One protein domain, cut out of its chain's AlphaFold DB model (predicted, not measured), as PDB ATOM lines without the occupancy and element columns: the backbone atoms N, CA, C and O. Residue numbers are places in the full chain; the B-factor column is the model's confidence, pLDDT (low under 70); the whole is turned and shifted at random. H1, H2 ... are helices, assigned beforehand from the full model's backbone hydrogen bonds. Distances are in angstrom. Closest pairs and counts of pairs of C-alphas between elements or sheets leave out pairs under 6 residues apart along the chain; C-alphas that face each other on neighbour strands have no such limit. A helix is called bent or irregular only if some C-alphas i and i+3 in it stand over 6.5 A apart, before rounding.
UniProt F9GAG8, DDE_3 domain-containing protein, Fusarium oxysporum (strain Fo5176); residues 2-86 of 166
ATOM      1  N   ARG A   2     -53.353 -18.351 -16.080       24.33
ATOM      2  CA  ARG A   2     -54.203 -17.409 -15.344       24.33
ATOM      3  C   ARG A   2     -53.365 -16.150 -15.150       24.33
ATOM      4  O   ARG A   2     -52.284 -16.214 -14.583       24.33
ATOM      5  N   ASN A   3     -53.800 -15.064 -15.777       28.06
ATOM      6  CA  ASN A   3     -53.141 -13.770 -15.688       28.06
ATOM      7  C   ASN A   3     -53.234 -13.251 -14.251       28.06
ATOM      8  O   ASN A   3     -54.282 -13.360 -13.623       28.06
ATOM      9  N   CYS A   4     -52.122 -12.685 -13.788       29.70
ATOM     10  CA  CYS A   4     -51.938 -11.955 -12.540       29.70
ATOM     11  C   CYS A   4     -53.106 -10.973 -12.289       29.70
ATOM     12  O   CYS A   4     -53.133  -9.887 -12.861       29.70
ATOM     13  N   SER A   5     -54.075 -11.369 -11.460       29.75
ATOM     14  CA  SER A   5     -55.255 -10.570 -11.072       29.75
ATOM     15  C   SER A   5     -55.209 -10.168  -9.592       29.75
ATOM     16  O   SER A   5     -56.250 -10.051  -8.967       29.75
ATOM     17  N   LEU A   6     -54.036 -10.018  -8.958       38.84
ATOM     18  CA  LEU A   6     -53.990 -10.036  -7.483       38.84
ATOM     19  C   LEU A   6     -53.200  -8.913  -6.796       38.84
ATOM     20  O   LEU A   6     -52.961  -8.987  -5.595       38.84
ATOM     21  N   PHE A   7     -52.942  -7.791  -7.475       38.12
ATOM     22  CA  PHE A   7     -52.641  -6.536  -6.757       38.12
ATOM     23  C   PHE A   7     -53.868  -5.967  -5.999       38.12
ATOM     24  O   PHE A   7     -53.749  -4.970  -5.297       38.12
ATOM     25  N   TYR A   8     -55.034  -6.614  -6.102       32.38
ATOM     26  CA  TYR A   8     -56.324  -6.153  -5.581       32.38
ATOM     27  C   TYR A   8     -56.552  -6.340  -4.069       32.38
ATOM     28  O   TYR A   8     -57.568  -5.871  -3.577       32.38
ATOM     29  N   ASN A   9     -55.648  -6.988  -3.319       30.30
ATOM     30  CA  ASN A   9     -55.914  -7.366  -1.916       30.30
ATOM     31  C   ASN A   9     -54.776  -7.067  -0.920       30.30
ATOM     32  O   ASN A   9     -54.701  -7.704   0.128       30.30
ATOM     33  N   LEU A  10     -53.878  -6.122  -1.213       38.06
ATOM     34  CA  LEU A  10     -52.987  -5.574  -0.183       38.06
ATOM     35  C   LEU A  10     -53.709  -4.409   0.510       38.06
ATOM     36  O   LEU A  10     -53.815  -3.346  -0.101       38.06
ATOM     37  N   PRO A  11     -54.208  -4.559   1.749       33.28
ATOM     38  CA  PRO A  11     -54.643  -3.405   2.512       33.28
ATOM     39  C   PRO A  11     -53.414  -2.530   2.794       33.28
ATOM     40  O   PRO A  11     -52.342  -3.019   3.163       33.28
ATOM     41  N   LEU A  12     -53.561  -1.223   2.580       41.62
ATOM     42  CA  LEU A  12     -52.531  -0.232   2.901       41.62
ATOM     43  C   LEU A  12     -52.417   0.008   4.417       41.62
ATOM     44  O   LEU A  12     -51.511   0.714   4.864       41.62
ATOM     45  N   SER A  13     -53.303  -0.597   5.213       42.97
ATOM     46  CA  SER A  13     -53.223  -0.634   6.667       42.97
ATOM     47  C   SER A  13     -52.211  -1.681   7.146       42.97
ATOM     48  O   SER A  13     -52.142  -2.809   6.654       42.97
ATOM     49  N   GLU A  14     -51.377  -1.278   8.112       43.66
ATOM     50  CA  GLU A  14     -50.419  -2.173   8.763       43.66
ATOM     51  C   GLU A  14     -51.153  -3.384   9.364       43.66
ATOM     52  O   GLU A  14     -52.187  -3.195  10.007       43.66
ATOM     53  N   PRO A  15     -50.640  -4.619   9.205       42.28
ATOM     54  CA  PRO A  15     -51.240  -5.769   9.863       42.28
ATOM     55  C   PRO A  15     -51.167  -5.589  11.386       42.28
ATOM     56  O   PRO A  15     -50.095  -5.325  11.945       42.28
ATOM     57  N   GLU A  16     -52.308  -5.733  12.064       38.00
ATOM     58  CA  GLU A  16     -52.367  -5.744  13.527       38.00
ATOM     59  C   GLU A  16     -51.428  -6.836  14.068       38.00
ATOM     60  O   GLU A  16     -51.551  -8.012  13.727       38.00
ATOM     61  N   GLY A  17     -50.451  -6.432  14.889       44.50
ATOM     62  CA  GLY A  17     -49.420  -7.318  15.451       44.50
ATOM     63  C   GLY A  17     -47.986  -7.059  14.970       44.50
ATOM     64  O   GLY A  17     -47.065  -7.725  15.435       44.50
ATOM     65  N   ALA A  18     -47.753  -6.072  14.100       46.62
ATOM     66  CA  ALA A  18     -46.419  -5.760  13.569       46.62
ATOM     67  C   ALA A  18     -45.437  -5.085  14.556       46.62
ATOM     68  O   ALA A  18     -44.301  -4.805  14.171       46.62
ATOM     69  N   ARG A  19     -45.836  -4.802  15.805       42.78
ATOM     70  CA  ARG A  19     -44.989  -4.109  16.790       42.78
ATOM     71  C   ARG A  19     -44.485  -5.083  17.851       42.78
ATOM     72  O   ARG A  19     -45.269  -5.550  18.676       42.78
ATOM     73  N   GLN A  20     -43.184  -5.370  17.841       48.34
ATOM     74  CA  GLN A  20     -42.534  -6.102  18.928       48.34
ATOM     75  C   GLN A  20     -42.026  -5.115  19.998       48.34
ATOM     76  O   GLN A  20     -41.696  -3.974  19.672       48.34
ATOM     77  N   PRO A  21     -41.982  -5.516  21.284       43.16
ATOM     78  CA  PRO A  21     -41.747  -4.602  22.410       43.16
ATOM     79  C   PRO A  21     -40.384  -3.883  22.424       43.16
ATOM     80  O   PRO A  21     -40.239  -2.923  23.174       43.16
ATOM     81  N   ASP A  22     -39.431  -4.279  21.574       44.19
ATOM     82  CA  ASP A  22     -38.091  -3.673  21.477       44.19
ATOM     83  C   ASP A  22     -37.917  -2.680  20.308       44.19
ATOM     84  O   ASP A  22     -36.809  -2.207  20.037       44.19
ATOM     85  N   ASP A  23     -38.992  -2.317  19.604       43.91
ATOM     86  CA  ASP A  23     -38.908  -1.363  18.496       43.91
ATOM     87  C   ASP A  23     -38.779   0.083  19.004       43.91
ATOM     88  O   ASP A  23     -39.765   0.780  19.272       43.91
ATOM     89  N   ALA A  24     -37.538   0.571  19.090       40.81
ATOM     90  CA  ALA A  24     -37.267   2.002  19.190       40.81
ATOM     91  C   ALA A  24     -37.955   2.733  18.015       40.81
ATOM     92  O   ALA A  24     -37.799   2.316  16.863       40.81
ATOM     93  N   PRO A  25     -38.712   3.817  18.267       41.31
ATOM     94  CA  PRO A  25     -39.426   4.513  17.210       41.31
ATOM     95  C   PRO A  25     -38.419   5.174  16.266       41.31
ATOM     96  O   PRO A  25     -37.690   6.089  16.657       41.31
ATOM     97  N   ASP A  26     -38.376   4.699  15.020       46.81
ATOM     98  CA  ASP A  26     -37.635   5.367  13.956       46.81
ATOM     99  C   ASP A  26     -38.209   6.781  13.773       46.81
ATOM    100  O   ASP A  26     -39.425   6.985  13.710       46.81
ATOM    101  N   ARG A  27     -37.323   7.779  13.732       47.59
ATOM    102  CA  ARG A  27     -37.681   9.206  13.699       47.59
ATOM    103  C   ARG A  27     -38.238   9.650  12.343       47.59
ATOM    104  O   ARG A  27     -38.654  10.799  12.217       47.59
ATOM    105  N   GLN A  28     -38.303   8.763  11.353       45.91
ATOM    106  CA  GLN A  28     -38.985   8.985  10.082       45.91
ATOM    107  C   GLN A  28     -39.761   7.725   9.701       45.91
ATOM    108  O   GLN A  28     -39.185   6.655   9.574       45.91
ATOM    109  N   GLY A  29     -41.075   7.851   9.500       55.25
ATOM    110  CA  GLY A  29     -41.991   6.761   9.135       55.25
ATOM    111  C   GLY A  29     -41.783   6.177   7.730       55.25
ATOM    112  O   GLY A  29     -42.752   5.980   7.002       55.25
ATOM    113  N   GLY A  30     -40.538   5.933   7.320       64.31
ATOM    114  CA  GLY A  30     -40.183   5.341   6.037       64.31
ATOM    115  C   GLY A  30     -40.531   3.853   5.944       64.31
ATOM    116  O   GLY A  30     -40.690   3.142   6.939       64.31
ATOM    117  N   VAL A  31     -40.626   3.365   4.707       74.19
ATOM    118  CA  VAL A  31     -40.800   1.940   4.412       74.19
ATOM    119  C   VAL A  31     -39.457   1.235   4.609       74.19
ATOM    120  O   VAL A  31     -38.539   1.369   3.797       74.19
ATOM    121  N   THR A  32     -39.318   0.498   5.710       87.06
ATOM    122  CA  THR A  32     -38.096  -0.250   6.039       87.06
ATOM    123  C   THR A  32     -38.143  -1.674   5.484       87.06
ATOM    124  O   THR A  32     -39.212  -2.221   5.208       87.06
ATOM    125  N   GLY A  33     -36.978  -2.324   5.384       84.62
ATOM    126  CA  GLY A  33     -36.905  -3.739   5.004       84.62
ATOM    127  C   GLY A  33     -37.695  -4.658   5.947       84.62
ATOM    128  O   GLY A  33     -38.278  -5.633   5.491       84.62
ATOM    129  N   ARG A  34     -37.788  -4.329   7.245       89.62
ATOM    130  CA  ARG A  34     -38.596  -5.100   8.211       89.62
ATOM    131  C   ARG A  34     -40.091  -4.995   7.924       89.62
ATOM    132  O   ARG A  34     -40.774  -6.011   7.917       89.62
ATOM    133  N   ARG A  35     -40.581  -3.785   7.637       89.12
ATOM    134  CA  ARG A  35     -41.993  -3.562   7.289       89.12
ATOM    135  C   ARG A  35     -42.361  -4.280   5.995       89.12
ATOM    136  O   ARG A  35     -43.365  -4.978   5.954       89.12
ATOM    137  N   ILE A  36     -41.504  -4.191   4.975       89.25
ATOM    138  CA  ILE A  36     -41.696  -4.940   3.726       89.25
ATOM    139  C   ILE A  36     -41.678  -6.446   3.964       89.25
ATOM    140  O   ILE A  36     -42.538  -7.141   3.435       89.25
ATOM    141  N   LEU A  37     -40.751  -6.959   4.776       92.69
ATOM    142  CA  LEU A  37     -40.718  -8.381   5.106       92.69
ATOM    143  C   LEU A  37     -42.026  -8.847   5.758       92.69
ATOM    144  O   LEU A  37     -42.569  -9.865   5.337       92.69
ATOM    145  N   ALA A  38     -42.543  -8.098   6.733       92.88
ATOM    146  CA  ALA A  38     -43.804  -8.420   7.397       92.88
ATOM    147  C   ALA A  38     -44.985  -8.431   6.409       92.88
ATOM    148  O   ALA A  38     -45.794  -9.360   6.424       92.88
ATOM    149  N   CYS A  39     -45.046  -7.455   5.495       91.12
ATOM    150  CA  CYS A  39     -46.048  -7.447   4.426       91.12
ATOM    151  C   CYS A  39     -45.914  -8.679   3.522       91.12
ATOM    152  O   CYS A  39     -46.894  -9.380   3.283       91.12
ATOM    153  N   LEU A  40     -44.705  -8.989   3.048       92.69
ATOM    154  CA  LEU A  40     -44.480 -10.144   2.177       92.69
ATOM    155  C   LEU A  40     -44.864 -11.458   2.863       92.69
ATOM    156  O   LEU A  40     -45.532 -12.287   2.257       92.69
ATOM    157  N   GLN A  41     -44.502 -11.632   4.133       94.44
ATOM    158  CA  GLN A  41     -44.867 -12.812   4.916       94.44
ATOM    159  C   GLN A  41     -46.378 -12.976   5.076       94.44
ATOM    160  O   GLN A  41     -46.867 -14.103   5.049       94.44
ATOM    161  N   SER A  42     -47.100 -11.866   5.219       94.62
ATOM    162  CA  SER A  42     -48.548 -11.875   5.435       94.62
ATOM    163  C   SER A  42     -49.321 -12.168   4.151       94.62
ATOM    164  O   SER A  42     -50.271 -12.946   4.166       94.62
ATOM    165  N   TYR A  43     -48.911 -11.567   3.030       91.06
ATOM    166  CA  TYR A  43     -49.721 -11.569   1.810       91.06
ATOM    167  C   TYR A  43     -49.234 -12.550   0.748       91.06
ATOM    168  O   TYR A  43     -50.046 -13.213   0.109       91.06
ATOM    169  N   LEU A  44     -47.919 -12.687   0.555       91.38
ATOM    170  CA  LEU A  44     -47.371 -13.447  -0.570       91.38
ATOM    171  C   LEU A  44     -47.849 -14.917  -0.620       91.38
ATOM    172  O   LEU A  44     -48.216 -15.359  -1.710       91.38
ATOM    173  N   PRO A  45     -47.957 -15.654   0.509       91.12
ATOM    174  CA  PRO A  45     -48.481 -17.024   0.514       91.12
ATOM    175  C   PRO A  45     -49.928 -17.176   0.035       91.12
ATOM    176  O   PRO A  45     -50.286 -18.239  -0.462       91.12
ATOM    177  N   GLY A  46     -50.759 -16.143   0.197       91.06
ATOM    178  CA  GLY A  46     -52.152 -16.152  -0.260       91.06
ATOM    179  C   GLY A  46     -52.334 -15.628  -1.685       91.06
ATOM    180  O   GLY A  46     -53.399 -15.817  -2.269       91.06
ATOM    181  N   LEU A  47     -51.315 -14.966  -2.237       88.00
ATOM    182  CA  LEU A  47     -51.401 -14.276  -3.523       88.00
ATOM    183  C   LEU A  47     -50.767 -15.049  -4.678       88.00
ATOM    184  O   LEU A  47     -51.207 -14.874  -5.810       88.00
ATOM    185  N   ILE A  48     -49.738 -15.859  -4.415       91.56
ATOM    186  CA  ILE A  48     -48.942 -16.505  -5.464       91.56
ATOM    187  C   ILE A  48     -48.951 -18.019  -5.303       91.56
ATOM    188  O   ILE A  48     -48.769 -18.548  -4.206       91.56
ATOM    189  N   GLN A  49     -49.145 -18.706  -6.422       92.25
ATOM    190  CA  GLN A  49     -49.222 -20.158  -6.513       92.25
ATOM    191  C   GLN A  49     -47.939 -20.768  -7.083       92.25
ATOM    192  O   GLN A  49     -47.106 -20.101  -7.701       92.25
ATOM    193  N   GLU A  50     -47.789 -22.075  -6.884       93.44
ATOM    194  CA  GLU A  50     -46.698 -22.846  -7.474       93.44
ATOM    195  C   GLU A  50     -46.684 -22.701  -9.006       93.44
ATOM    196  O   GLU A  50     -47.722 -22.774  -9.669       93.44
ATOM    197  N   GLY A  51     -45.495 -22.486  -9.572       93.44
ATOM    198  CA  GLY A  51     -45.296 -22.265 -11.005       93.44
ATOM    199  C   GLY A  51     -45.490 -20.817 -11.465       93.44
ATOM    200  O   GLY A  51     -45.214 -20.513 -12.626       93.44
ATOM    201  N   GLU A  52     -45.923 -19.907 -10.589       93.06
ATOM    202  CA  GLU A  52     -46.020 -18.483 -10.911       93.06
ATOM    203  C   GLU A  52     -44.687 -17.747 -10.717       93.06
ATOM    204  O   GLU A  52     -43.715 -18.255 -10.148       93.06
ATOM    205  N   THR A  53     -44.626 -16.524 -11.246       90.69
ATOM    206  CA  THR A  53     -43.458 -15.647 -11.137       90.69
ATOM    207  C   THR A  53     -43.792 -14.434 -10.287       90.69
ATOM    208  O   THR A  53     -44.746 -13.715 -10.572       90.69
ATOM    209  N   PHE A  54     -42.970 -14.186  -9.271       90.19
ATOM    210  CA  PHE A  54     -43.011 -12.965  -8.490       90.19
ATOM    211  C   PHE A  54     -41.984 -11.958  -9.007       90.19
ATOM    212  O   PHE A  54     -40.787 -12.245  -9.106       90.19
ATOM    213  N   GLN A  55     -42.468 -10.754  -9.285       87.12
ATOM    214  CA  GLN A  55     -41.662  -9.603  -9.655       87.12
ATOM    215  C   GLN A  55     -41.856  -8.511  -8.599       87.12
ATOM    216  O   GLN A  55     -42.985  -8.173  -8.249       87.12
ATOM    217  N   HIS A  56     -40.756  -7.923  -8.134       85.06
ATOM    218  CA  HIS A  56     -40.769  -6.707  -7.325       85.06
ATOM    219  C   HIS A  56     -39.855  -5.647  -7.950       85.06
ATOM    220  O   HIS A  56     -39.009  -5.955  -8.795       85.06
ATOM    221  N   ASP A  57     -40.015  -4.391  -7.541       73.56
ATOM    222  CA  ASP A  57     -39.107  -3.329  -7.956       73.56
ATOM    223  C   ASP A  57     -37.795  -3.387  -7.163       73.56
ATOM    224  O   ASP A  57     -37.696  -3.954  -6.076       73.56
ATOM    225  N   ASN A  58     -36.724  -2.819  -7.704       73.38
ATOM    226  CA  ASN A  58     -35.427  -2.846  -7.032       73.38
ATOM    227  C   ASN A  58     -35.305  -1.719  -5.979       73.38
ATOM    228  O   ASN A  58     -34.234  -1.108  -5.846       73.38
ATOM    229  N   ALA A  59     -36.398  -1.387  -5.271       79.75
ATOM    230  CA  ALA A  59     -36.401  -0.371  -4.223       79.75
ATOM    231  C   ALA A  59     -35.523  -0.788  -3.033       79.75
ATOM    232  O   ALA A  59     -35.269  -1.967  -2.775       79.75
ATOM    233  N   HIS A  60     -35.040   0.203  -2.280       82.06
ATOM    234  CA  HIS A  60     -34.041  -0.016  -1.230       82.06
ATOM    235  C   HIS A  60     -34.496  -1.022  -0.159       82.06
ATOM    236  O   HIS A  60     -33.712  -1.865   0.269       82.06
ATOM    237  N   ALA A  61     -35.771  -0.987   0.239       84.06
ATOM    238  CA  ALA A  61     -36.315  -1.920   1.223       84.06
ATOM    239  C   ALA A  61     -36.313  -3.374   0.720       84.06
ATOM    240  O   ALA A  61     -35.956  -4.274   1.477       84.06
ATOM    241  N   PHE A  62     -36.611  -3.600  -0.564       83.44
ATOM    242  CA  PHE A  62     -36.541  -4.923  -1.187       83.44
ATOM    243  C   PHE A  62     -35.107  -5.433  -1.343       83.44
ATOM    244  O   PHE A  62     -34.902  -6.641  -1.356       83.44
ATOM    245  N   LYS A  63     -34.104  -4.547  -1.401       84.69
ATOM    246  CA  LYS A  63     -32.676  -4.920  -1.410       84.69
ATOM    247  C   LYS A  63     -32.134  -5.326  -0.040       84.69
ATOM    248  O   LYS A  63     -31.020  -5.843   0.038       84.69
ATOM    249  N   ALA A  64     -32.877  -5.086   1.042       89.25
ATOM    250  CA  ALA A  64     -32.426  -5.440   2.379       89.25
ATOM    251  C   ALA A  64     -32.151  -6.948   2.468       89.25
ATOM    252  O   ALA A  64     -32.971  -7.770   2.053       89.25
ATOM    253  N   LYS A  65     -31.006  -7.318   3.057       92.31
ATOM    254  CA  LYS A  65     -30.555  -8.715   3.161       92.31
ATOM    255  C   LYS A  65     -31.633  -9.633   3.749       92.31
ATOM    256  O   LYS A  65     -31.892 -10.690   3.188       92.31
ATOM    257  N   ILE A  66     -32.310  -9.177   4.805       93.62
ATOM    258  CA  ILE A  66     -33.374  -9.927   5.485       93.62
ATOM    259  C   ILE A  66     -34.570 -10.240   4.567       93.62
ATOM    260  O   ILE A  66     -35.106 -11.343   4.607       93.62
ATOM    261  N   VAL A  67     -34.949  -9.297   3.696       92.94
ATOM    262  CA  VAL A  67     -36.042  -9.474   2.727       92.94
ATOM    263  C   VAL A  67     -35.624 -10.474   1.658       92.94
ATOM    264  O   VAL A  67     -36.339 -11.429   1.374       92.94
ATOM    265  N   GLN A  68     -34.429 -10.281   1.106       92.69
ATOM    266  CA  GLN A  68     -33.876 -11.103   0.038       92.69
ATOM    267  C   GLN A  68     -33.636 -12.561   0.459       92.69
ATOM    268  O   GLN A  68     -33.896 -13.482  -0.315       92.69
ATOM    269  N   GLU A  69     -33.145 -12.795   1.678       95.62
ATOM    270  CA  GLU A  69     -32.949 -14.145   2.221       95.62
ATOM    271  C   GLU A  69     -34.273 -14.878   2.416       95.62
ATOM    272  O   GLU A  69     -34.410 -16.014   1.953       95.62
ATOM    273  N   TRP A  70     -35.256 -14.219   3.036       96.19
ATOM    274  CA  TRP A  70     -36.579 -14.802   3.220       96.19
ATOM    275  C   TRP A  70     -37.250 -15.097   1.875       96.19
ATOM    276  O   TRP A  70     -37.700 -16.222   1.657       96.19
ATOM    277  N   LEU A  71     -37.252 -14.132   0.950       94.38
ATOM    278  CA  LEU A  71     -37.943 -14.251  -0.332       94.38
ATOM    279  C   LEU A  71     -37.369 -15.388  -1.183       94.38
ATOM    280  O   LEU A  71     -38.130 -16.180  -1.732       94.38
ATOM    281  N   ARG A  72     -36.037 -15.531  -1.245       94.88
ATOM    282  CA  ARG A  72     -35.394 -16.650  -1.955       94.88
ATOM    283  C   ARG A  72     -35.743 -18.005  -1.348       94.88
ATOM    284  O   ARG A  72     -35.999 -18.953  -2.089       94.88
ATOM    285  N   HIS A  73     -35.726 -18.115  -0.019       96.31
ATOM    286  CA  HIS A  73     -36.045 -19.373   0.651       96.31
ATOM    287  C   HIS A  73     -37.515 -19.754   0.447       96.31
ATOM    288  O   HIS A  73     -37.813 -20.888   0.074       96.31
ATOM    289  N   TRP A  74     -38.415 -18.791   0.651       96.38
ATOM    290  CA  TRP A  74     -39.845 -18.962   0.448       96.38
ATOM    291  C   TRP A  74     -40.150 -19.352  -1.004       96.38
ATOM    292  O   TRP A  74     -40.738 -20.403  -1.240       96.38
ATOM    293  N   ALA A  75     -39.647 -18.600  -1.986       95.56
ATOM    294  CA  ALA A  75     -39.910 -18.873  -3.396       95.56
ATOM    295  C   ALA A  75     -39.440 -20.277  -3.811       95.56
ATOM    296  O   ALA A  75     -40.196 -21.033  -4.418       95.56
ATOM    297  N   ARG A  76     -38.238 -20.687  -3.376       96.19
ATOM    298  CA  ARG A  76     -37.720 -22.045  -3.611       96.19
ATOM    299  C   ARG A  76     -38.610 -23.124  -2.993       96.19
ATOM    300  O   ARG A  76     -38.806 -24.167  -3.608       96.19
ATOM    301  N   ARG A  77     -39.110 -22.906  -1.774       96.38
ATOM    302  CA  ARG A  77     -39.966 -23.869  -1.062       96.38
ATOM    303  C   ARG A  77     -41.347 -24.011  -1.707       96.38
ATOM    304  O   ARG A  77     -41.923 -25.088  -1.634       96.38
ATOM    305  N   HIS A  78     -41.853 -22.940  -2.307       95.25
ATOM    306  CA  HIS A  78     -43.197 -22.866  -2.878       95.25
ATOM    307  C   HIS A  78     -43.226 -23.008  -4.410       95.25
ATOM    308  O   HIS A  78     -44.274 -22.821  -5.017       95.25
ATOM    309  N   GLY A  79     -42.090 -23.327  -5.043       95.25
ATOM    310  CA  GLY A  79     -42.001 -23.487  -6.498       95.25
ATOM    311  C   GLY A  79     -42.325 -22.205  -7.274       95.25
ATOM    312  O   GLY A  79     -42.847 -22.267  -8.384       95.25
ATOM    313  N   VAL A  80     -42.035 -21.044  -6.684       95.25
ATOM    314  CA  VAL A  80     -42.243 -19.722  -7.287       95.25
ATOM    315  C   VAL A  80     -40.935 -19.239  -7.904       95.25
ATOM    316  O   VAL A  80     -39.869 -19.327  -7.292       95.25
ATOM    317  N   SER A  81     -41.014 -18.693  -9.114       93.44
ATOM    318  CA  SER A  81     -39.869 -18.057  -9.771       93.44
ATOM    319  C   SER A  81     -39.746 -16.596  -9.343       93.44
ATOM    320  O   SER A  81     -40.747 -15.897  -9.228       93.44
ATOM    321  N   LEU A  82     -38.522 -16.112  -9.137       90.12
ATOM    322  CA  LEU A  82     -38.254 -14.690  -8.905       90.12
ATOM    323  C   LEU A  82     -37.715 -14.065 -10.192       90.12
ATOM    324  O   LEU A  82     -36.848 -14.649 -10.840       90.12
ATOM    325  N   THR A  83     -38.225 -12.895 -10.577       85.19
ATOM    326  CA  THR A  83     -37.706 -12.166 -11.743       85.19
ATOM    327  C   THR A  83     -36.438 -11.389 -11.397       85.19
ATOM    328  O   THR A  83     -36.459 -10.525 -10.520       85.19
ATOM    329  N   ASP A  84     -35.368 -11.611 -12.161       75.50
ATOM    330  CA  ASP A  84     -34.180 -10.757 -12.135       75.50
ATOM    331  C   ASP A  84     -34.455  -9.455 -12.897       75.50
ATOM    332  O   ASP A  84     -34.578  -9.435 -14.124       75.50
ATOM    333  N   TRP A  85     -34.575  -8.349 -12.163       72.94
ATOM    334  CA  TRP A  85     -34.854  -7.042 -12.749       72.94
ATOM    335  C   TRP A  85     -33.587  -6.192 -12.896       72.94
ATOM    336  O   TRP A  85     -32.857  -6.015 -11.912       72.94
ATOM    337  N   PRO A  86     -33.320  -5.595 -14.073       67.69
ATOM    338  CA  PRO A  86     -32.146  -4.756 -14.250       67.69
ATOM    339  C   PRO A  86     -32.207  -3.518 -13.335       67.69
ATOM    340  O   PRO A  86     -33.263  -2.887 -13.193       67.69
TER     341      PRO A  86
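Overview. This is residues 2 to 86 of the 166 residues of the protein "DDE_3 domain-containing protein" of Fusarium oxysporum (strain Fo5176) (UniProt F9GAG8). What shape is this? It has little regular structure: a long loop, residues 2 to 32, of which 20 to 29 stick out, then two helices, H1 and H2, side by side. How large is it? The 85 printed residues, all-helix in class, with 28 in the named helices, are only just compact, close to loose: radius of gyration of the C-alphas 13.8 A, spans 41 by 26 by 22 A.

Arrangement. Do the helices meet? H1, residues 33 to 47, touches H2, residues 65 to 77, with residues 33 to 37 alone; the closest C-alphas, Leu 37 and Val 67, are 5.4 A apart. They run the same way at a shallow tilt of 17 degrees. Which O i to N i+4 pairs are within hydrogen-bond range? Every one in H2, and 9 of 11 in H1.

Along the chain. Where does H1 begin? At C-alpha 33, (-36.905, -3.739, 5.004); it is 19.8 A long and irregular, with C-alphas 42 and 45 7.1 A apart. Where does H2 end? At C-alpha 77, (-39.966, -23.869, -1.062), after 18.3 A.

Size, cuts and confidence. Any cut? The printed part has no cut; the 17-residue link H1 to H2 is long. Where is pLDDT under 70? At residues 2 to 30 and 86.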